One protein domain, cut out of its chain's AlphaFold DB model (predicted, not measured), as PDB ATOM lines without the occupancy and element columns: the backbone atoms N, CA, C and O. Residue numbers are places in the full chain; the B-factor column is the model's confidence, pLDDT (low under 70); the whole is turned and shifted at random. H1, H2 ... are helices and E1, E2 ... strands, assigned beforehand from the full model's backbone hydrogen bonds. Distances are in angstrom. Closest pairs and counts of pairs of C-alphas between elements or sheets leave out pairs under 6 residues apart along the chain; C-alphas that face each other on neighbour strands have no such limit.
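This is residues 2 to 44 and 159 to 264 of the 269 residues of an uncharacterized protein of Culicoidibacter larvae (UniProt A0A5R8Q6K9). Look for two lobes: a small twisted sheet of four strands, E2, E1, E3 and E4, with H1, H2 and H5 around it, and a second lobe in which H6 and H7 meet at a steep angle beside H3, H4 and the short strand E5. The stretch of residues 169 to 185, with no named element, leads from H4 in the second lobe to E3 in the sheet. The printed part has 149 residues with seven named helices and five named strands, in the order E1 H1 H2 E2 H3 H4 E3 E4 H5 H6 E5 H7; the sheet is mixed, and the class is mixed, helices and strands. The whole is compact, with a radius of gyration of the C-alphas of 16.2 A, and only just flat, spanning 51 by 50 by 28 A.

Find C-alpha 8 at (182.524, 2.172, 32.688); from there E1, residues 8 to 13, runs 16.8 A. The other strands of its sheet are E2, residues 37 to 43, 16.3 A long, E3, residues 186 to 189, and E4, residues 194 to 197. H1 is residues 14 to 19, H2 residues 22 to 34, 18.5 A long, and H5 residues 215 to 220. H3 is residues 159 to 163, H4 residues 165 to 168, and E5 residues 244 to 246. H6, residues 224 to 237, measures 18.3 A; H7, residues 247 to 260, runs 21.7 A to C-alpha 260 at (166.734, -23.545, 45.525).

Begin at E1, an inner strand parallel to E2 (N 41 and O 10, 2.8 A) and to E3 (N 11 and O 187, 2.8 A). E3 and E4 form an antiparallel hairpin, with N 188 and O 196 at 2.8 A. E1, H1, H2 and E2 make a strand-helix-strand unit, two parallel neighbour strands with helices between, its crossover right-handed. H1 and H2 are on the sheet but only graze it, with residues 14 to 17 and 29 to 33. H2 only just touches H5, with 3 pairs of C-alphas within 8 A, the closest those of Thr 31 and Leu 215, 7.1 A. H6, with its residues 228 to 232 alone, touches H7 at a steep tilt of 63 degrees, opposite ways, the closest C-alphas being those of Val 228 and Val 251, 6.8 A apart. H3 and H4 are each close to H6 but not clearly touching it. E5 pairs with no named strand and is near H3. In H1, H2, H3, H5 and H6 every O i to N i+4 pair is within hydrogen-bond range, in H7 8 of 10; H4 is too short for such a pair.

The farthest C-alphas, those of Phe 2 and Asn 264, are 53.2 A apart. Residues 45 to 158 are not printed, and C-alphas 44 and 159 are 34.2 A apart across this cut. The links H4 to E3 and E4 to H5 are long. The mean pLDDT of the printed part is 75.8; 48 residues are under 70, among them residues 2 to 10, 32 to 44, 172 to 185 and 256 to 264.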
ATOM      1  N   PHE A   2     188.544   5.503  16.981       24.05
ATOM      2  CA  PHE A   2     188.266   5.834  18.382       24.05
ATOM      3  C   PHE A   2     189.076   4.863  19.237       24.05
ATOM      4  O   PHE A   2     188.907   3.656  19.094       24.05
ATOM      5  N   GLN A   3     190.007   5.372  20.044       26.20
ATOM      6  CA  GLN A   3     190.582   4.568  21.111       26.20
ATOM      7  C   GLN A   3     189.502   4.462  22.176       26.20
ATOM      8  O   GLN A   3     189.123   5.492  22.737       26.20
ATOM      9  N   PRO A   4     188.939   3.272  22.412       34.47
ATOM     10  CA  PRO A   4     187.919   3.153  23.411       34.47
ATOM     11  C   PRO A   4     188.673   3.100  24.742       34.47
ATOM     12  O   PRO A   4     189.153   2.053  25.173       34.47
ATOM     13  N   ASN A   5     188.811   4.254  25.391       38.78
ATOM     14  CA  ASN A   5     188.802   4.270  26.847       38.78
ATOM     15  C   ASN A   5     187.400   3.776  27.217       38.78
ATOM     16  O   ASN A   5     186.472   4.569  27.319       38.78
ATOM     17  N   GLU A   6     187.226   2.448  27.193       50.12
ATOM     18  CA  GLU A   6     185.937   1.774  27.308       50.12
ATOM     19  C   GLU A   6     185.367   2.072  28.675       50.12
ATOM     20  O   GLU A   6     185.887   1.670  29.714       50.12
ATOM     21  N   SER A   7     184.323   2.864  28.621       53.28
ATOM     22  CA  SER A   7     184.072   3.855  29.614       53.28
ATOM     23  C   SER A   7     183.035   3.227  30.557       53.28
ATOM     24  O   SER A   7     181.877   3.049  30.188       53.28
ATOM     25  N   ALA A   8     183.469   2.732  31.725       61.22
ATOM     26  CA  ALA A   8     182.524   2.172  32.688       61.22
ATOM     27  C   ALA A   8     181.505   3.260  33.081       61.22
ATOM     28  O   ALA A   8     181.882   4.433  33.188       61.22
ATOM     29  N   MET A   9     180.234   2.881  33.224       67.31
ATOM     30  CA  MET A   9     179.114   3.772  33.502       67.31
ATOM     31  C   MET A   9     178.466   3.429  34.843       67.31
ATOM     32  O   MET A   9     178.036   2.294  35.067       67.31
ATOM     33  N   LEU A  10     178.349   4.420  35.724       68.25
ATOM     34  CA  LEU A  10     177.529   4.307  36.926       68.25
ATOM     35  C   LEU A  10     176.150   4.898  36.653       68.25
ATOM     36  O   LEU A  10     176.024   6.069  36.316       68.25
ATOM     37  N   ASN A  11     175.120   4.083  36.813       74.50
ATOM     38  CA  ASN A  11     173.728   4.476  36.697       74.50
ATOM     39  C   ASN A  11     173.174   4.710  38.102       74.50
ATOM     40  O   ASN A  11     173.284   3.830  38.949       74.50
ATOM     41  N   ILE A  12     172.586   5.870  38.370       69.25
ATOM     42  CA  ILE A  12     172.078   6.225  39.704       69.25
ATOM     43  C   ILE A  12     170.638   6.691  39.562       69.25
ATOM     44  O   ILE A  12     170.367   7.493  38.675       69.25
ATOM     45  N   THR A  13     169.713   6.245  40.412       74.19
ATOM     46  CA  THR A  13     168.371   6.841  40.399       74.19
ATOM     47  C   THR A  13     168.372   8.281  40.913       74.19
ATOM     48  O   THR A  13     169.136   8.650  41.811       74.19
ATOM     49  N   SER A  14     167.490   9.114  40.360       68.75
ATOM     50  CA  SER A  14     167.359  10.510  40.774       68.75
ATOM     51  C   SER A  14     166.916  10.629  42.228       68.75
ATOM     52  O   SER A  14     167.483  11.435  42.963       68.75
ATOM     53  N   SER A  15     165.998   9.769  42.675       77.06
ATOM     54  CA  SER A  15     165.554   9.687  44.069       77.06
ATOM     55  C   SER A  15     166.710   9.445  45.042       77.06
ATOM     56  O   SER A  15     166.840  10.157  46.041       77.06
ATOM     57  N   PHE A  16     167.589   8.486  44.735       82.69
ATOM     58  CA  PHE A  16     168.739   8.181  45.570       82.69
ATOM     59  C   PHE A  16     169.714   9.353  45.588       82.69
ATOM     60  O   PHE A  16     170.077   9.830  46.663       82.69
ATOM     61  N   TYR A  17     170.094   9.855  44.411       79.44
ATOM     62  CA  TYR A  17     171.049  10.953  44.302       79.44
ATOM     63  C   TYR A  17     170.562  12.207  45.039       79.44
ATOM     64  O   TYR A  17     171.333  12.853  45.744       79.44
ATOM     65  N   LEU A  18     169.269  12.531  44.938       79.56
ATOM     66  CA  LEU A  18     168.654  13.653  45.652       79.56
ATOM     67  C   LEU A  18     168.578  13.443  47.168       79.56
ATOM     68  O   LEU A  18     168.548  14.426  47.904       79.56
ATOM     69  N   SER A  19     168.570  12.192  47.639       85.00
ATOM     70  CA  SER A  19     168.568  11.876  49.072       85.00
ATOM     71  C   SER A  19     169.922  12.097  49.758       85.00
ATOM     72  O   SER A  19     169.978  12.151  50.986       85.00
ATOM     73  N   LEU A  20     171.006  12.218  48.983       82.38
ATOM     74  CA  LEU A  20     172.358  12.424  49.495       82.38
ATOM     75  C   LEU A  20     172.604  13.875  49.923       82.38
ATOM     76  O   LEU A  20     172.094  14.818  49.309       82.38
ATOM     77  N   SER A  21     173.457  14.059  50.936       87.75
ATOM     78  CA  SER A  21     174.015  15.377  51.245       87.75
ATOM     79  C   SER A  21     174.959  15.845  50.126       87.75
ATOM     80  O   SER A  21     175.459  15.037  49.345       87.75
ATOM     81  N   GLU A  22     175.235  17.150  50.031       82.50
ATOM     82  CA  GLU A  22     176.190  17.666  49.030       82.50
ATOM     83  C   GLU A  22     177.607  17.096  49.214       82.50
ATOM     84  O   GLU A  22     178.314  16.871  48.234       82.50
ATOM     85  N   GLU A  23     178.003  16.814  50.458       84.50
ATOM     86  CA  GLU A  23     179.279  16.164  50.774       84.50
ATOM     87  C   GLU A  23     179.305  14.714  50.269       84.50
ATOM     88  O   GLU A  23     180.250  14.319  49.586       84.50
ATOM     89  N   ASP A  24     178.231  13.951  50.503       82.50
ATOM     90  CA  ASP A  24     178.123  12.562  50.036       82.50
ATOM     91  C   ASP A  24     178.061  12.470  48.506       82.50
ATOM     92  O   ASP A  24     178.643  11.559  47.917       82.50
ATOM     93  N   LYS A  25     177.390  13.421  47.839       80.62
ATOM     94  CA  LYS A  25     177.389  13.514  46.367       80.62
ATOM     95  C   LYS A  25     178.804  13.716  45.837       80.62
ATOM     96  O   LYS A  25     179.206  13.036  44.894       80.62
ATOM     97  N   PHE A  26     179.554  14.638  46.439       77.19
ATOM     98  CA  PHE A  26     180.930  14.913  46.041       77.19
ATOM     99  C   PHE A  26     181.831  13.688  46.235       77.19
ATOM    100  O   PHE A  26     182.566  13.320  45.319       77.19
ATOM    101  N   GLU A  27     181.745  13.022  47.388       79.12
ATOM    102  CA  GLU A  27     182.553  11.832  47.669       79.12
ATOM    103  C   GLU A  27     182.179  10.650  46.759       79.12
ATOM    104  O   GLU A  27     183.067   9.940  46.279       79.12
ATOM    105  N   LEU A  28     180.890  10.464  46.445       78.69
ATOM    106  CA  LEU A  28     180.437   9.452  45.488       78.69
ATOM    107  C   LEU A  28     181.048   9.683  44.101       78.69
ATOM    108  O   LEU A  28     181.630   8.760  43.533       78.69
ATOM    109  N   LEU A  29     180.966  10.907  43.572       76.19
ATOM    110  CA  LEU A  29     181.513  11.253  42.253       76.19
ATOM    111  C   LEU A  29     183.038  11.132  42.209       76.19
ATOM    112  O   LEU A  29     183.600  10.612  41.250       76.19
ATOM    113  N   LYS A  30     183.719  11.540  43.279       73.25
ATOM    114  CA  LYS A  30     185.163  11.349  43.401       73.25
ATOM    115  C   LYS A  30     185.538   9.863  43.404       73.25
ATOM    116  O   LYS A  30     186.483   9.466  42.731       73.25
ATOM    117  N   THR A  31     184.783   9.032  44.123       73.31
ATOM    118  CA  THR A  31     185.020   7.581  44.163       73.31
ATOM    119  C   THR A  31     184.811   6.945  42.788       73.31
ATOM    120  O   THR A  31     185.584   6.078  42.394       73.31
ATOM    121  N   VAL A  32     183.796   7.392  42.041       67.94
ATOM    122  CA  VAL A  32     183.523   6.989  40.650       67.94
ATOM    123  C   VAL A  32     184.731   7.245  39.745       67.94
ATOM    124  O   VAL A  32     185.155   6.338  39.022       67.94
ATOM    125  N   ASP A  33     185.328   8.433  39.841       64.94
ATOM    126  CA  ASP A  33     186.540   8.774  39.091       64.94
ATOM    127  C   ASP A  33     187.723   7.869  39.485       64.94
ATOM    128  O   ASP A  33     188.449   7.370  38.621       64.94
ATOM    129  N   GLU A  34     187.899   7.599  40.785       69.75
ATOM    130  CA  GLU A  34     188.977   6.751  41.314       69.75
ATOM    131  C   GLU A  34     188.885   5.291  40.839       69.75
ATOM    132  O   GLU A  34     189.913   4.671  40.549       69.75
ATOM    133  N   ILE A  35     187.673   4.739  40.704       65.81
ATOM    134  CA  ILE A  35     187.459   3.370  40.199       65.81
ATOM    135  C   ILE A  35     187.492   3.273  38.666       65.81
ATOM    136  O   ILE A  35     187.305   2.188  38.108       65.81
ATOM    137  N   GLY A  36     187.749   4.383  37.968       59.38
ATOM    138  CA  GLY A  36     187.847   4.424  36.510       59.38
ATOM    139  C   GLY A  36     186.498   4.313  35.797       59.38
ATOM    140  O   GLY A  36     186.451   3.918  34.627       59.38
ATOM    141  N   VAL A  37     185.402   4.651  36.481       61.91
ATOM    142  CA  VAL A  37     184.102   4.854  35.843       61.91
ATOM    143  C   VAL A  37     184.144   6.205  35.144       61.91
ATOM    144  O   VAL A  37     184.177   7.267  35.740       61.91
ATOM    145  N   SER A  38     184.181   6.144  33.827       52.56
ATOM    146  CA  SER A  38     184.335   7.294  32.932       52.56
ATOM    147  C   SER A  38     183.107   8.198  32.778       52.56
ATOM    148  O   SER A  38     183.169   9.210  32.082       52.56
ATOM    149  N   SER A  39     181.944   7.740  33.240       56.81
ATOM    150  CA  SER A  39     180.653   8.350  32.936       56.81
ATOM    151  C   SER A  39     179.653   8.000  34.030       56.81
ATOM    152  O   SER A  39     179.568   6.851  34.455       56.81
ATOM    153  N   THR A  40     178.867   8.980  34.466       57.16
ATOM    154  CA  THR A  40     177.743   8.764  35.384       57.16
ATOM    155  C   THR A  40     176.460   9.150  34.667       57.16
ATOM    156  O   THR A  40     176.369  10.238  34.101       57.16
ATOM    157  N   ALA A  41     175.482   8.253  34.672       63.81
ATOM    158  CA  ALA A  41     174.154   8.476  34.133       63.81
ATOM    159  C   ALA A  41     173.146   8.544  35.280       63.81
ATOM    160  O   ALA A  41     173.122   7.682  36.160       63.81
ATOM    161  N   LEU A  42     172.288   9.559  35.256       59.97
ATOM    162  CA  LEU A  42     171.200   9.686  36.212       59.97
ATOM    163  C   LEU A  42     169.901   9.157  35.594       59.97
ATOM    164  O   LEU A  42     169.450   9.643  34.559       59.97
ATOM    165  N   TRP A  43     169.312   8.156  36.238       62.72
ATOM    166  CA  TRP A  43     168.027   7.562  35.897       62.72
ATOM    167  C   TRP A  43     166.938   8.293  36.648       62.72
ATOM    168  O   TRP A  43     166.799   8.153  37.859       62.72
ATOM    169  N   ILE A  44     166.170   9.095  35.930       60.22
ATOM    170  CA  ILE A  44     165.099   9.849  36.554       60.22
ATOM    171  C   ILE A  44     163.906   8.924  36.722       60.22
ATOM    172  O   ILE A  44     163.338   8.430  35.758       60.22
ATOM    173  N   ALA A 159     178.710 -14.001  17.684       91.69
ATOM    174  CA  ALA A 159     180.096 -14.018  17.208       91.69
ATOM    175  C   ALA A 159     180.989 -12.999  17.943       91.69
ATOM    176  O   ALA A 159     182.125 -13.317  18.297       91.69
ATOM    177  N   THR A 160     180.460 -11.807  18.233       89.19
ATOM    178  CA  THR A 160     181.168 -10.772  18.996       89.19
ATOM    179  C   THR A 160     181.447 -11.241  20.417       89.19
ATOM    180  O   THR A 160     182.556 -11.056  20.907       89.19
ATOM    181  N   ILE A 161     180.483 -11.893  21.072       89.81
ATOM    182  CA  ILE A 161     180.681 -12.431  22.423       89.81
ATOM    183  C   ILE A 161     181.728 -13.550  22.411       89.81
ATOM    184  O   ILE A 161     182.611 -13.559  23.264       89.81
ATOM    185  N   LYS A 162     181.689 -14.459  21.428       89.81
ATOM    186  CA  LYS A 162     182.680 -15.543  21.282       89.81
ATOM    187  C   LYS A 162     184.112 -15.006  21.167       89.81
ATOM    188  O   LYS A 162     185.028 -15.574  21.754       89.81
ATOM    189  N   GLN A 163     184.303 -13.901  20.445       87.00
ATOM    190  CA  GLN A 163     185.609 -13.246  20.290       87.00
ATOM    191  C   GLN A 163     185.989 -12.380  21.502       87.00
ATOM    192  O   GLN A 163     187.160 -12.300  21.881       87.00
ATOM    193  N   HIS A 164     184.997 -11.745  22.127       84.88
ATOM    194  CA  HIS A 164     185.159 -10.801  23.228       84.88
ATOM    195  C   HIS A 164     184.216 -11.150  24.398       84.88
ATOM    196  O   HIS A 164     183.293 -10.386  24.696       84.88
ATOM    197  N   PRO A 165     184.467 -12.255  25.134       85.12
ATOM    198  CA  PRO A 165     183.613 -12.707  26.247       85.12
ATOM    199  C   PRO A 165     183.481 -11.681  27.377       85.12
ATOM    200  O   PRO A 165     182.537 -11.683  28.160       85.12
ATOM    201  N   CYS A 166     184.426 -10.750  27.456       80.44
ATOM    202  CA  CYS A 166     184.370  -9.618  28.366       80.44
ATOM    203  C   CYS A 166     183.160  -8.692  28.141       80.44
ATOM    204  O   CYS A 166     182.813  -7.947  29.055       80.44
ATOM    205  N   ASN A 167     182.512  -8.721  26.969       80.25
ATOM    206  CA  ASN A 167     181.294  -7.951  26.672       80.25
ATOM    207  C   ASN A 167     180.067  -8.399  27.459       80.25
ATOM    208  O   ASN A 167     179.144  -7.610  27.607       80.25
ATOM    209  N   ILE A 168     180.106  -9.604  28.019       84.00
ATOM    210  CA  ILE A 168     179.089 -10.110  28.943       84.00
ATOM    211  C   ILE A 168     179.680 -10.393  30.328       84.00
ATOM    212  O   ILE A 168     179.143 -11.195  31.076       84.00
ATOM    213  N   TYR A 169     180.828  -9.793  30.661       82.56
ATOM    214  CA  TYR A 169     181.514  -9.985  31.948       82.56
ATOM    215  C   TYR A 169     181.968 -11.431  32.232       82.56
ATOM    216  O   TYR A 169     182.266 -11.778  33.369       82.56
ATOM    217  N   ALA A 170     182.109 -12.269  31.197       84.19
ATOM    218  CA  ALA A 170     182.542 -13.663  31.337       84.19
ATOM    219  C   ALA A 170     184.071 -13.842  31.439       84.19
ATOM    220  O   ALA A 170     184.560 -14.956  31.636       84.19
ATOM    221  N   CYS A 171     184.850 -12.769  31.270       75.69
ATOM    222  CA  CYS A 171     186.310 -12.811  31.328       75.69
ATOM    223  C   CYS A 171     186.819 -12.439  32.726       75.69
ATOM    224  O   CYS A 171     186.396 -11.444  33.299       75.69
ATOM    225  N   SER A 172     187.838 -13.149  33.217       64.25
ATOM    226  CA  SER A 172     188.495 -12.862  34.503       64.25
ATOM    227  C   SER A 172     189.372 -11.598  34.513       64.25
ATOM    228  O   SER A 172     190.111 -11.375  35.473       64.25
ATOM    229  N   GLY A 173     189.367 -10.812  33.432       62.41
ATOM    230  CA  GLY A 173     190.160  -9.596  33.231       62.41
ATOM    231  C   GLY A 173     191.668  -9.815  33.035       62.41
ATOM    232  O   GLY A 173     192.280  -9.200  32.167       62.41
ATOM    233  N   LYS A 174     192.263 -10.780  33.750       53.19
ATOM    234  CA  LYS A 174     193.707 -11.088  33.759       53.19
ATOM    235  C   LYS A 174     194.278 -11.477  32.389       53.19
ATOM    236  O   LYS A 174     195.446 -11.218  32.119       53.19
ATOM    237  N   TYR A 175     193.460 -12.096  31.542       53.94
ATOM    238  CA  TYR A 175     193.838 -12.547  30.195       53.94
ATOM    239  C   TYR A 175     193.051 -11.826  29.097       53.94
ATOM    240  O   TYR A 175     193.066 -12.235  27.938       53.94
ATOM    241  N   CYS A 176     192.341 -10.753  29.452       61.28
ATOM    242  CA  CYS A 176     191.655  -9.942  28.467       61.28
ATOM    243  C   CYS A 176     192.710  -9.174  27.664       61.28
ATOM    244  O   CYS A 176     193.425  -8.339  28.214       61.28
ATOM    245  N   HIS A 177     192.789  -9.414  26.354       60.28
ATOM    246  CA  HIS A 177     193.651  -8.634  25.456       60.28
ATOM    247  C   HIS A 177     193.296  -7.136  25.476       60.28
ATOM    248  O   HIS A 177     194.131  -6.289  25.179       60.28
ATOM    249  N   SER A 178     192.069  -6.817  25.890       56.25
ATOM    250  CA  SER A 178     191.567  -5.461  26.095       56.25
ATOM    251  C   SER A 178     191.822  -4.915  27.513       56.25
ATOM    252  O   SER A 178     191.337  -3.836  27.824       56.25
ATOM    253  N   LYS A 179     192.532  -5.649  28.392       54.69
ATOM    254  CA  LYS A 179     192.848  -5.283  29.793       54.69
ATOM    255  C   LYS A 179     191.638  -4.909  30.668       54.69
ATOM    256  O   LYS A 179     191.781  -4.160  31.629       54.69
ATOM    257  N   LYS A 180     190.446  -5.416  30.343       58.72
ATOM    258  CA  LYS A 180     189.209  -5.082  31.068       58.72
ATOM    259  C   LYS A 180     189.278  -5.603  32.509       58.72
ATOM    260  O   LYS A 180     189.787  -6.702  32.732       58.72
ATOM    261  N   SER A 181     188.799  -4.816  33.474       59.50
ATOM    262  CA  SER A 181     188.751  -5.214  34.888       59.50
ATOM    263  C   SER A 181     187.735  -6.351  35.109       59.50
ATOM    264  O   SER A 181     186.950  -6.683  34.219       59.50
ATOM    265  N   LYS A 182     187.767  -6.978  36.292       60.38
ATOM    266  CA  LYS A 182     186.737  -7.948  36.722       60.38
ATOM    267  C   LYS A 182     185.427  -7.282  37.156       60.38
ATOM    268  O   LYS A 182     184.444  -7.976  37.383       60.38
ATOM    269  N   ILE A 183     185.440  -5.963  37.308       65.75
ATOM    270  CA  ILE A 183     184.302  -5.190  37.787       65.75
ATOM    271  C   ILE A 183     183.327  -5.022  36.615       65.75
ATOM    272  O   ILE A 183     183.778  -4.725  35.500       65.75
ATOM    273  N   PRO A 184     182.008  -5.211  36.812       69.75
ATOM    274  CA  PRO A 184     181.042  -4.874  35.782       69.75
ATOM    275  C   PRO A 184     181.235  -3.429  35.336       69.75
ATOM    276  O   PRO A 184     181.281  -2.505  36.140       69.75
ATOM    277  N   ARG A 185     181.359  -3.246  34.025       69.25
ATOM    278  CA  ARG A 185     181.524  -1.925  33.407       69.25
ATOM    279  C   ARG A 185     180.302  -1.047  33.608       69.25
ATOM    280  O   ARG A 185     180.425   0.158  33.512       69.25
ATOM    281  N   ASP A 186     179.150  -1.640  33.867       75.44
ATOM    282  CA  ASP A 186     177.926  -0.897  34.067       75.44
ATOM    283  C   ASP A 186     177.334  -1.300  35.402       75.44
ATOM    284  O   ASP A 186     177.009  -2.468  35.623       75.44
ATOM    285  N   LEU A 187     177.227  -0.325  36.291       83.12
ATOM    286  CA  LEU A 187     176.691  -0.486  37.632       83.12
ATOM    287  C   LEU A 187     175.396   0.310  37.746       83.12
ATOM    288  O   LEU A 187     175.215   1.295  37.029       83.12
ATOM    289  N   TYR A 188     174.504  -0.117  38.628       84.62
ATOM    290  CA  TYR A 188     173.242   0.550  38.913       84.62
ATOM    291  C   TYR A 188     173.036   0.675  40.420       84.62
ATOM    292  O   TYR A 188     173.186  -0.307  41.142       84.62
ATOM    293  N   ILE A 189     172.702   1.879  40.877       84.38
ATOM    294  CA  ILE A 189     172.319   2.173  42.256       84.38
ATOM    295  C   ILE A 189     170.830   2.494  42.269       84.38
ATOM    296  O   ILE A 189     170.398   3.451  41.620       84.38
ATOM    297  N   ASP A 190     170.063   1.686  42.998       85.94
ATOM    298  CA  ASP A 190     168.624   1.881  43.159       85.94
ATOM    299  C   ASP A 190     168.286   3.016  44.145       85.94
ATOM    300  O   ASP A 190     169.151   3.575  44.824       85.94
ATOM    301  N   GLN A 191     166.991   3.316  44.282       82.06
ATOM    302  CA  GLN A 191     166.471   4.334  45.207       82.06
ATOM    303  C   GLN A 191     166.839   4.106  46.687       82.06
ATOM    304  O   GLN A 191     166.803   5.035  47.498       82.06
ATOM    305  N   TYR A 192     167.201   2.880  47.064       90.50
ATOM    306  CA  TYR A 192     167.564   2.505  48.427       90.50
ATOM    307  C   TYR A 192     169.082   2.542  48.665       90.50
ATOM    308  O   TYR A 192     169.516   2.488  49.820       90.50
ATOM    309  N   GLY A 193     169.884   2.713  47.611       87.75
ATOM    310  CA  GLY A 193     171.344   2.694  47.659       87.75
ATOM    311  C   GLY A 193     171.952   1.310  47.440       87.75
ATOM    312  O   GLY A 193     173.141   1.132  47.695       87.75
ATOM    313  N   ASN A 194     171.169   0.324  47.000       93.06
ATOM    314  CA  ASN A 194     171.682  -0.999  46.669       93.06
ATOM    315  C   ASN A 194     172.387  -0.959  45.311       93.06
ATOM    316  O   ASN A 194     171.867  -0.396  44.346       93.06
ATOM    317  N   LEU A 195     173.564  -1.571  45.245       89.94
ATOM    318  CA  LEU A 195     174.421  -1.625  44.069       89.94
ATOM    319  C   LEU A 195     174.229  -2.948  43.319       89.94
ATOM    320  O   LEU A 195     174.421  -4.025  43.885       89.94
ATOM    321  N   PHE A 196     173.937  -2.863  42.027       88.56
ATOM    322  CA  PHE A 196     173.717  -3.989  41.120       88.56
ATOM    323  C   PHE A 196     174.570  -3.860  39.848       88.56
ATOM    324  O   PHE A 196     174.998  -2.755  39.498       88.56
ATOM    325  N   PRO A 197     174.787  -4.951  39.093       85.50
ATOM    326  CA  PRO A 197     175.133  -4.848  37.683       85.50
ATOM    327  C   PRO A 197     173.994  -4.150  36.925       85.50
ATOM    328  O   PRO A 197     172.821  -4.483  37.091       85.50
ATOM    329  N   SER A 198     174.324  -3.183  36.071       73.31
ATOM    330  CA  SER A 198     173.327  -2.435  35.304       73.31
ATOM    331  C   SER A 198     172.460  -3.363  34.462       73.31
ATOM    332  O   SER A 198     172.964  -4.201  33.721       73.31
ATOM    333  N   GLY A 199     171.146  -3.147  34.528       71.31
ATOM    334  CA  GLY A 199     170.169  -3.925  33.775       71.31
ATOM    335  C   GLY A 199     169.780  -5.252  34.426       71.31
ATOM    336  O   GLY A 199     168.851  -5.895  33.936       71.31
ATOM    337  N   ILE A 200     170.426  -5.628  35.534       77.81
ATOM    338  CA  ILE A 200     170.224  -6.890  36.248       77.81
ATOM    339  C   ILE A 200     170.062  -6.567  37.740       77.81
ATOM    340  O   ILE A 200     170.948  -6.776  38.563       77.81
ATOM    341  N   ASN A 201     168.888  -6.029  38.072       76.88
ATOM    342  CA  ASN A 201     168.538  -5.566  39.417       76.88
ATOM    343  C   ASN A 201     167.924  -6.700  40.257       76.88
ATOM    344  O   ASN A 201     166.847  -6.539  40.822       76.88
ATOM    345  N   GLU A 202     168.570  -7.868  40.274       83.31
ATOM    346  CA  GLU A 202     168.118  -9.019  41.068       83.31
ATOM    347  C   GLU A 202     168.919  -9.114  42.363       83.31
ATOM    348  O   GLU A 202     170.140  -8.931  42.364       83.31
ATOM    349  N   GLN A 203     168.253  -9.481  43.457       84.62
ATOM    350  CA  GLN A 203     168.869  -9.527  44.784       84.62
ATOM    351  C   GLN A 203     170.083 -10.469  44.845       84.62
ATOM    352  O   GLN A 203     171.089 -10.141  45.471       84.62
ATOM    353  N   ASN A 204     170.035 -11.595  44.126       84.69
ATOM    354  CA  ASN A 204     171.119 -12.587  44.072       84.69
ATOM    355  C   ASN A 204     172.389 -12.071  43.373       84.69
ATOM    356  O   ASN A 204     173.449 -12.694  43.467       84.69
ATOM    357  N   PHE A 205     172.288 -10.936  42.677       87.44
ATOM    358  CA  PHE A 205     173.400 -10.251  42.026       87.44
ATOM    359  C   PHE A 205     173.732  -8.907  42.685       87.44
ATOM    360  O   PHE A 205     174.547  -8.160  42.146       87.44
ATOM    361  N   MET A 206     173.155  -8.587  43.844       89.19
ATOM    362  CA  MET A 206     173.469  -7.368  44.587       89.19
ATOM    363  C   MET A 206     174.915  -7.401  45.113       89.19
ATOM    364  O   MET A 206     175.345  -8.384  45.711       89.19
ATOM    365  N   PHE A 207     175.664  -6.315  44.915       88.00
ATOM    366  CA  PHE A 207     177.002  -6.123  45.492       88.00
ATOM    367  C   PHE A 207     176.951  -5.675  46.958       88.00
ATOM    368  O   PHE A 207     177.857  -5.970  47.725       88.00
ATOM    369  N   GLY A 208     175.895  -4.962  47.352       90.38
ATOM    370  CA  GLY A 208     175.658  -4.467  48.709       90.38
ATOM    371  C   GLY A 208     175.037  -3.073  48.686       90.38
ATOM    372  O   GLY A 208     174.564  -2.633  47.640       90.38
ATOM    373  N   ASN A 209     175.030  -2.376  49.823       93.25
ATOM    374  CA  ASN A 209     174.431  -1.046  49.941       93.25
ATOM    375  C   ASN A 209     175.496   0.037  50.174       93.25
ATOM    376  O   ASN A 209     176.314  -0.059  51.092       93.25
ATOM    377  N   ILE A 210     175.469   1.096  49.361       90.69
ATOM    378  CA  ILE A 210     176.479   2.164  49.406       90.69
ATOM    379  C   ILE A 210     176.338   3.094  50.620       90.69
ATOM    380  O   ILE A 210     177.238   3.879  50.898       90.69
ATOM    381  N   LYS A 211     175.224   3.013  51.360       88.31
ATOM    382  CA  LYS A 211     175.056   3.703  52.650       88.31
ATOM    383  C   LYS A 211     175.772   2.975  53.790       88.31
ATOM    384  O   LYS A 211     175.968   3.557  54.851       88.31
ATOM    385  N   GLU A 212     176.133   1.708  53.590       92.00
ATOM    386  CA  GLU A 212     176.763   0.862  54.608       92.00
ATOM    387  C   GLU A 212     178.272   0.716  54.397       92.00
ATOM    388  O   GLU A 212     179.026   0.642  55.368       92.00
ATOM    389  N   LYS A 213     178.716   0.667  53.136       90.06
ATOM    390  CA  LYS A 213     180.118   0.464  52.749       90.06
ATOM    391  C   LYS A 213     180.508   1.372  51.591       90.06
ATOM    392  O   LYS A 213     179.668   1.787  50.793       90.06
ATOM    393  N   LYS A 214     181.811   1.628  51.460       86.31
ATOM    394  CA  LYS A 214     182.350   2.373  50.317       86.31
ATOM    395  C   LYS A 214     182.175   1.588  49.021       86.31
ATOM    396  O   LYS A 214     182.307   0.367  49.006       86.31
ATOM    397  N   LEU A 215     181.970   2.303  47.914       82.94
ATOM    398  CA  LEU A 215     181.818   1.699  46.587       82.94
ATOM    399  C   LEU A 215     183.010   0.799  46.218       82.94
ATOM    400  O   LEU A 215     182.808  -0.289  45.698       82.94
ATOM    401  N   THR A 216     184.241   1.204  46.536       81.06
ATOM    402  CA  THR A 216     185.445   0.390  46.301       81.06
ATOM    403  C   THR A 216     185.392  -0.955  47.023       81.06
ATOM    404  O   THR A 216     185.679  -1.980  46.418       81.06
ATOM    405  N   GLU A 217     184.970  -0.958  48.288       83.81
ATOM    406  CA  GLU A 217     184.854  -2.171  49.106       83.81
ATOM    407  C   GLU A 217     183.792  -3.117  48.532       83.81
ATOM    408  O   GLU A 217     184.035  -4.313  48.395       83.81
ATOM    409  N   LEU A 218     182.648  -2.573  48.104       85.88
ATOM    410  CA  LEU A 218     181.571  -3.351  47.480       85.88
ATOM    411  C   LEU A 218     181.994  -4.028  46.167       85.88
ATOM    412  O   LEU A 218     181.489  -5.096  45.833       85.88
ATOM    413  N   LEU A 219     182.912  -3.422  45.410       79.12
ATOM    414  CA  LEU A 219     183.383  -3.950  44.123       79.12
ATOM    415  C   LEU A 219     184.543  -4.948  44.257       79.12
ATOM    416  O   LEU A 219     184.841  -5.673  43.303       79.12
ATOM    417  N   GLU A 220     185.203  -4.988  45.415       74.81
ATOM    418  CA  GLU A 220     186.222  -5.991  45.743       74.81
ATOM    419  C   GLU A 220     185.605  -7.323  46.192       74.81
ATOM    420  O   GLU A 220     186.228  -8.379  46.034       74.81
ATOM    421  N   GLU A 221     184.375  -7.295  46.714       70.06
ATOM    422  CA  GLU A 221     183.649  -8.492  47.123       70.06
ATOM    423  C   GLU A 221     183.285  -9.364  45.908       70.06
ATOM    424  O   GLU A 221     182.797  -8.909  44.869       70.06
ATOM    425  N   THR A 222     183.552 -10.668  46.015       64.56
ATOM    426  CA  THR A 222     183.197 -11.626  44.965       64.56
ATOM    427  C   THR A 222     181.684 -11.737  44.846       64.56
ATOM    428  O   THR A 222     181.038 -12.305  45.722       64.56
ATOM    429  N   ASN A 223     181.137 -11.257  43.733       72.94
ATOM    430  CA  ASN A 223     179.722 -11.385  43.396       72.94
ATOM    431  C   ASN A 223     179.486 -12.570  42.441       72.94
ATOM    432  O   ASN A 223     180.241 -12.782  41.479       72.94
ATOM    433  N   ASN A 224     178.406 -13.318  42.684       82.81
ATOM    434  CA  ASN A 224     177.958 -14.446  41.866       82.81
ATOM    435  C   ASN A 224     177.719 -14.086  40.393       82.81
ATOM    436  O   ASN A 224     177.866 -14.949  39.531       82.81
ATOM    437  N   PHE A 225     177.426 -12.823  40.083       85.50
ATOM    438  CA  PHE A 225     177.149 -12.329  38.737       85.50
ATOM    439  C   PHE A 225     178.230 -12.708  37.717       85.50
ATOM    440  O   PHE A 225     177.939 -13.320  36.692       85.50
ATOM    441  N   THR A 226     179.498 -12.408  38.009       82.06
ATOM    442  CA  THR A 226     180.600 -12.710  37.076       82.06
ATOM    443  C   THR A 226     180.779 -14.214  36.869       82.06
ATOM    444  O   THR A 226     181.035 -14.658  35.751       82.06
ATOM    445  N   SER A 227     180.569 -15.008  37.922       84.88
ATOM    446  CA  SER A 227     180.613 -16.471  37.858       84.88
ATOM    447  C   SER A 227     179.484 -17.031  36.992       84.88
ATOM    448  O   SER A 227     179.735 -17.889  36.144       84.88
ATOM    449  N   VAL A 228     178.263 -16.510  37.144       89.75
ATOM    450  CA  VAL A 228     177.108 -16.864  36.305       89.75
ATOM    451  C   VAL A 228     177.379 -16.513  34.844       89.75
ATOM    452  O   VAL A 228     177.243 -17.376  33.979       89.75
ATOM    453  N   CYS A 229     177.869 -15.306  34.554       89.00
ATOM    454  CA  CYS A 229     178.243 -14.915  33.197       89.00
ATOM    455  C   CYS A 229     179.328 -15.819  32.592       89.00
ATOM    456  O   CYS A 229     179.241 -16.199  31.422       89.00
ATOM    457  N   SER A 230     180.348 -16.192  33.372       87.62
ATOM    458  CA  SER A 230     181.381 -17.135  32.932       87.62
ATOM    459  C   SER A 230     180.816 -18.525  32.621       87.62
ATOM    460  O   SER A 230     181.227 -19.128  31.628       87.62
ATOM    461  N   ASN A 231     179.875 -19.025  33.427       90.81
ATOM    462  CA  ASN A 231     179.211 -20.306  33.181       90.81
ATOM    463  C   ASN A 231     178.335 -20.246  31.925       90.81
ATOM    464  O   ASN A 231     178.501 -21.078  31.040       90.81
ATOM    465  N   ILE A 232     177.503 -19.210  31.778       92.75
ATOM    466  CA  ILE A 232     176.691 -18.982  30.572       92.75
ATOM    467  C   ILE A 232     177.575 -18.953  29.323       92.75
ATOM    468  O   ILE A 232     177.254 -19.579  28.313       92.75
ATOM    469  N   PHE A 233     178.716 -18.263  29.377       92.56
ATOM    470  CA  PHE A 233     179.625 -18.228  28.239       92.56
ATOM    471  C   PHE A 233     180.135 -19.623  27.862       92.56
ATOM    472  O   PHE A 233     180.048 -20.014  26.698       92.56
ATOM    473  N   ARG A 234     180.663 -20.362  28.842       91.88
ATOM    474  CA  ARG A 234     181.275 -21.679  28.628       91.88
ATOM    475  C   ARG A 234     180.256 -22.725  28.180       91.88
ATOM    476  O   ARG A 234     180.553 -23.490  27.272       91.88
ATOM    477  N   ASP A 235     179.097 -22.749  28.824       93.88
ATOM    478  CA  ASP A 235     178.153 -23.863  28.727       93.88
ATOM    479  C   ASP A 235     177.062 -23.610  27.676       93.88
ATOM    480  O   ASP A 235     176.400 -24.546  27.239       93.88
ATOM    481  N   ILE A 236     176.868 -22.349  27.262       94.94
ATOM    482  CA  ILE A 236     175.775 -21.952  26.365       94.94
ATOM    483  C   ILE A 236     176.305 -21.195  25.149       94.94
ATOM    484  O   ILE A 236     176.066 -21.615  24.019       94.94
ATOM    485  N   VAL A 237     177.031 -20.086  25.340       94.38
ATOM    486  CA  VAL A 237     177.383 -19.173  24.231       94.38
ATOM    487  C   VAL A 237     178.230 -19.857  23.160       94.38
ATOM    488  O   VAL A 237     178.019 -19.589  21.977       94.38
ATOM    489  N   ILE A 238     179.179 -20.724  23.537       92.69
ATOM    490  CA  ILE A 238     180.107 -21.383  22.597       92.69
ATOM    491  C   ILE A 238     179.353 -22.138  21.493       92.69
ATOM    492  O   ILE A 238     179.659 -21.947  20.310       92.69
ATOM    493  N   ASP A 239     178.319 -22.887  21.868       94.56
ATOM    494  CA  ASP A 239     177.530 -23.724  20.957       94.56
ATOM    495  C   ASP A 239     176.183 -23.095  20.579       94.56
ATOM    496  O   ASP A 239     175.374 -23.701  19.877       94.56
ATOM    497  N   TYR A 240     175.939 -21.854  21.011       96.19
ATOM    498  CA  TYR A 240     174.684 -21.165  20.759       96.19
ATOM    499  C   TYR A 240     174.435 -20.990  19.246       96.19
ATOM    500  O   TYR A 240     175.326 -20.480  18.547       96.19
ATOM    501  N   PRO A 241     173.253 -21.394  18.733       95.38
ATOM    502  CA  PRO A 241     173.034 -21.581  17.297       95.38
ATOM    503  C   PRO A 241     172.547 -20.326  16.558       95.38
ATOM    504  O   PRO A 241     172.463 -20.351  15.332       95.38
ATOM    505  N   TYR A 242     172.212 -19.248  17.272       97.50
ATOM    506  CA  TYR A 242     171.649 -18.031  16.682       97.50
ATOM    507  C   TYR A 242     172.658 -16.874  16.634       97.50
ATOM    508  O   TYR A 242     173.639 -16.843  17.383       97.50
ATOM    509  N   ASP A 243     172.392 -15.890  15.774       96.44
ATOM    510  CA  ASP A 243     173.277 -14.748  15.524       96.44
ATOM    511  C   ASP A 243     173.298 -13.732  16.664       96.44
ATOM    512  O   ASP A 243     174.319 -13.067  16.841       96.44
ATOM    513  N   TYR A 244     172.215 -13.623  17.437       95.81
ATOM    514  CA  TYR A 244     172.085 -12.717  18.581       95.81
ATOM    515  C   TYR A 244     171.828 -13.472  19.884       95.81
ATOM    516  O   TYR A 244     170.982 -14.366  19.934       95.81
ATOM    517  N   PHE A 245     172.527 -13.080  20.952       94.38
ATOM    518  CA  PHE A 245     172.457 -13.733  22.259       94.38
ATOM    519  C   PHE A 245     171.753 -12.844  23.306       94.38
ATOM    520  O   PHE A 245     172.268 -11.763  23.606       94.38
ATOM    521  N   PRO A 246     170.634 -13.293  23.909       92.88
ATOM    522  CA  PRO A 246     169.884 -12.527  24.905       92.88
ATOM    523  C   PRO A 246     170.481 -12.701  26.312       92.88
ATOM    524  O   PRO A 246     169.974 -13.491  27.113       92.88
ATOM    525  N   ILE A 247     171.572 -11.992  26.626       89.94
ATOM    526  CA  ILE A 247     172.312 -12.201  27.888       89.94
ATOM    527  C   ILE A 247     171.433 -12.036  29.134       89.94
ATOM    528  O   ILE A 247     171.471 -12.899  30.008       89.94
ATOM    529  N   ASP A 248     170.603 -10.990  29.183       87.38
ATOM    530  CA  ASP A 248     169.764 -10.670  30.345       87.38
ATOM    531  C   ASP A 248     168.804 -11.816  30.690       87.38
ATOM    532  O   ASP A 248     168.657 -12.163  31.861       87.38
ATOM    533  N   SER A 249     168.190 -12.448  29.683       90.44
ATOM    534  CA  SER A 249     167.254 -13.563  29.885       90.44
ATOM    535  C   SER A 249     167.960 -14.825  30.393       90.44
ATOM    536  O   SER A 249     167.417 -15.541  31.234       90.44
ATOM    537  N   PHE A 250     169.187 -15.097  29.932       91.88
ATOM    538  CA  PHE A 250     169.978 -16.219  30.448       91.88
ATOM    539  C   PHE A 250     170.471 -15.966  31.874       91.88
ATOM    540  O   PHE A 250     170.357 -16.855  32.712       91.88
ATOM    541  N   VAL A 251     170.975 -14.764  32.174       88.81
ATOM    542  CA  VAL A 251     171.407 -14.421  33.538       88.81
ATOM    543  C   VAL A 251     170.231 -14.481  34.511       88.81
ATOM    544  O   VAL A 251     170.382 -15.022  35.604       88.81
ATOM    545  N   PHE A 252     169.060 -13.988  34.103       84.75
ATOM    546  CA  PHE A 252     167.841 -14.056  34.903       84.75
ATOM    547  C   PHE A 252     167.463 -15.502  35.258       84.75
ATOM    548  O   PHE A 252     167.319 -15.822  36.435       84.75
ATOM    549  N   ARG A 253     167.420 -16.401  34.265       86.31
ATOM    550  CA  ARG A 253     167.112 -17.827  34.470       86.31
ATOM    551  C   ARG A 253     168.057 -18.505  35.470       86.31
ATOM    552  O   ARG A 253     167.617 -19.257  36.336       86.31
ATOM    553  N   GLU A 254     169.361 -18.260  35.349       82.12
ATOM    554  CA  GLU A 254     170.348 -18.840  36.269       82.12
ATOM    555  C   GLU A 254     170.240 -18.223  37.679       82.12
ATOM    556  O   GLU A 254     170.458 -18.911  38.679       82.12
ATOM    557  N   GLY A 255     169.863 -16.943  37.774       71.00
ATOM    558  CA  GLY A 255     169.604 -16.242  39.033       71.00
ATOM    559  C   GLY A 255     168.456 -16.844  39.848       71.00
ATOM    560  O   GLY A 255     168.603 -16.983  41.060       71.00
ATOM    561  N   GLU A 256     167.367 -17.262  39.194       65.69
ATOM    562  CA  GLU A 256     166.226 -17.936  39.842       65.69
ATOM    563  C   GLU A 256     166.584 -19.354  40.321       65.69
ATOM    564  O   GLU A 256     166.196 -19.782  41.407       65.69
ATOM    565  N   SER A 257     167.374 -20.097  39.540       57.72
ATOM    566  CA  SER A 257     167.733 -21.485  39.874       57.72
ATOM    567  C   SER A 257     168.630 -21.633  41.114       57.72
ATOM    568  O   SER A 257     168.637 -22.691  41.748       57.72
ATOM    569  N   ASN A 258     169.357 -20.578  41.495       51.88
ATOM    570  CA  ASN A 258     170.250 -20.585  42.655       51.88
ATOM    571  C   ASN A 258     169.534 -20.315  43.994       51.88
ATOM    572  O   ASN A 258     170.124 -20.575  45.040       51.88
ATOM    573  N   GLU A 259     168.261 -19.894  43.999       48.09
ATOM    574  CA  GLU A 259     167.475 -19.761  45.244       48.09
ATOM    575  C   GLU A 259     167.076 -21.117  45.853       48.09
ATOM    576  O   GLU A 259     166.678 -21.194  47.014       48.09
ATOM    577  N   VAL A 260     167.225 -22.219  45.109       39.19
ATOM    578  CA  VAL A 260     166.734 -23.545  45.525       39.19
ATOM    579  C   VAL A 260     167.781 -24.372  46.303       39.19
ATOM    580  O   VAL A 260     167.476 -25.475  46.751       39.19
ATOM    581  N   VAL A 261     169.004 -23.873  46.540       39.56
ATOM    582  CA  VAL A 261     170.081 -24.690  47.160       39.56
ATOM    583  C   VAL A 261     170.370 -24.372  48.639       39.56
ATOM    584  O   VAL A 261     171.039 -25.159  49.306       39.56
ATOM    585  N   GLU A 262     169.782 -23.331  49.236       36.97
ATOM    586  CA  GLU A 262     169.951 -23.041  50.675       36.97
ATOM    587  C   GLU A 262     168.756 -23.443  51.555       36.97
ATOM    588  O   GLU A 262     168.415 -22.763  52.512       36.97
ATOM    589  N   THR A 263     168.132 -24.599  51.318       39.12
ATOM    590  CA  THR A 263     167.391 -25.291  52.390       39.12
ATOM    591  C   THR A 263     167.506 -26.801  52.224       39.12
ATOM    592  O   THR A 263     166.817 -27.398  51.409       39.12
ATOM    593  N   ASN A 264     168.421 -27.415  52.983       33.66
ATOM    594  CA  ASN A 264     168.330 -28.760  53.585       33.66
ATOM    595  C   ASN A 264     169.726 -29.353  53.796       33.66
ATOM    596  O   ASN A 264     170.143 -30.276  53.110       33.66
TER     597      ASN A 264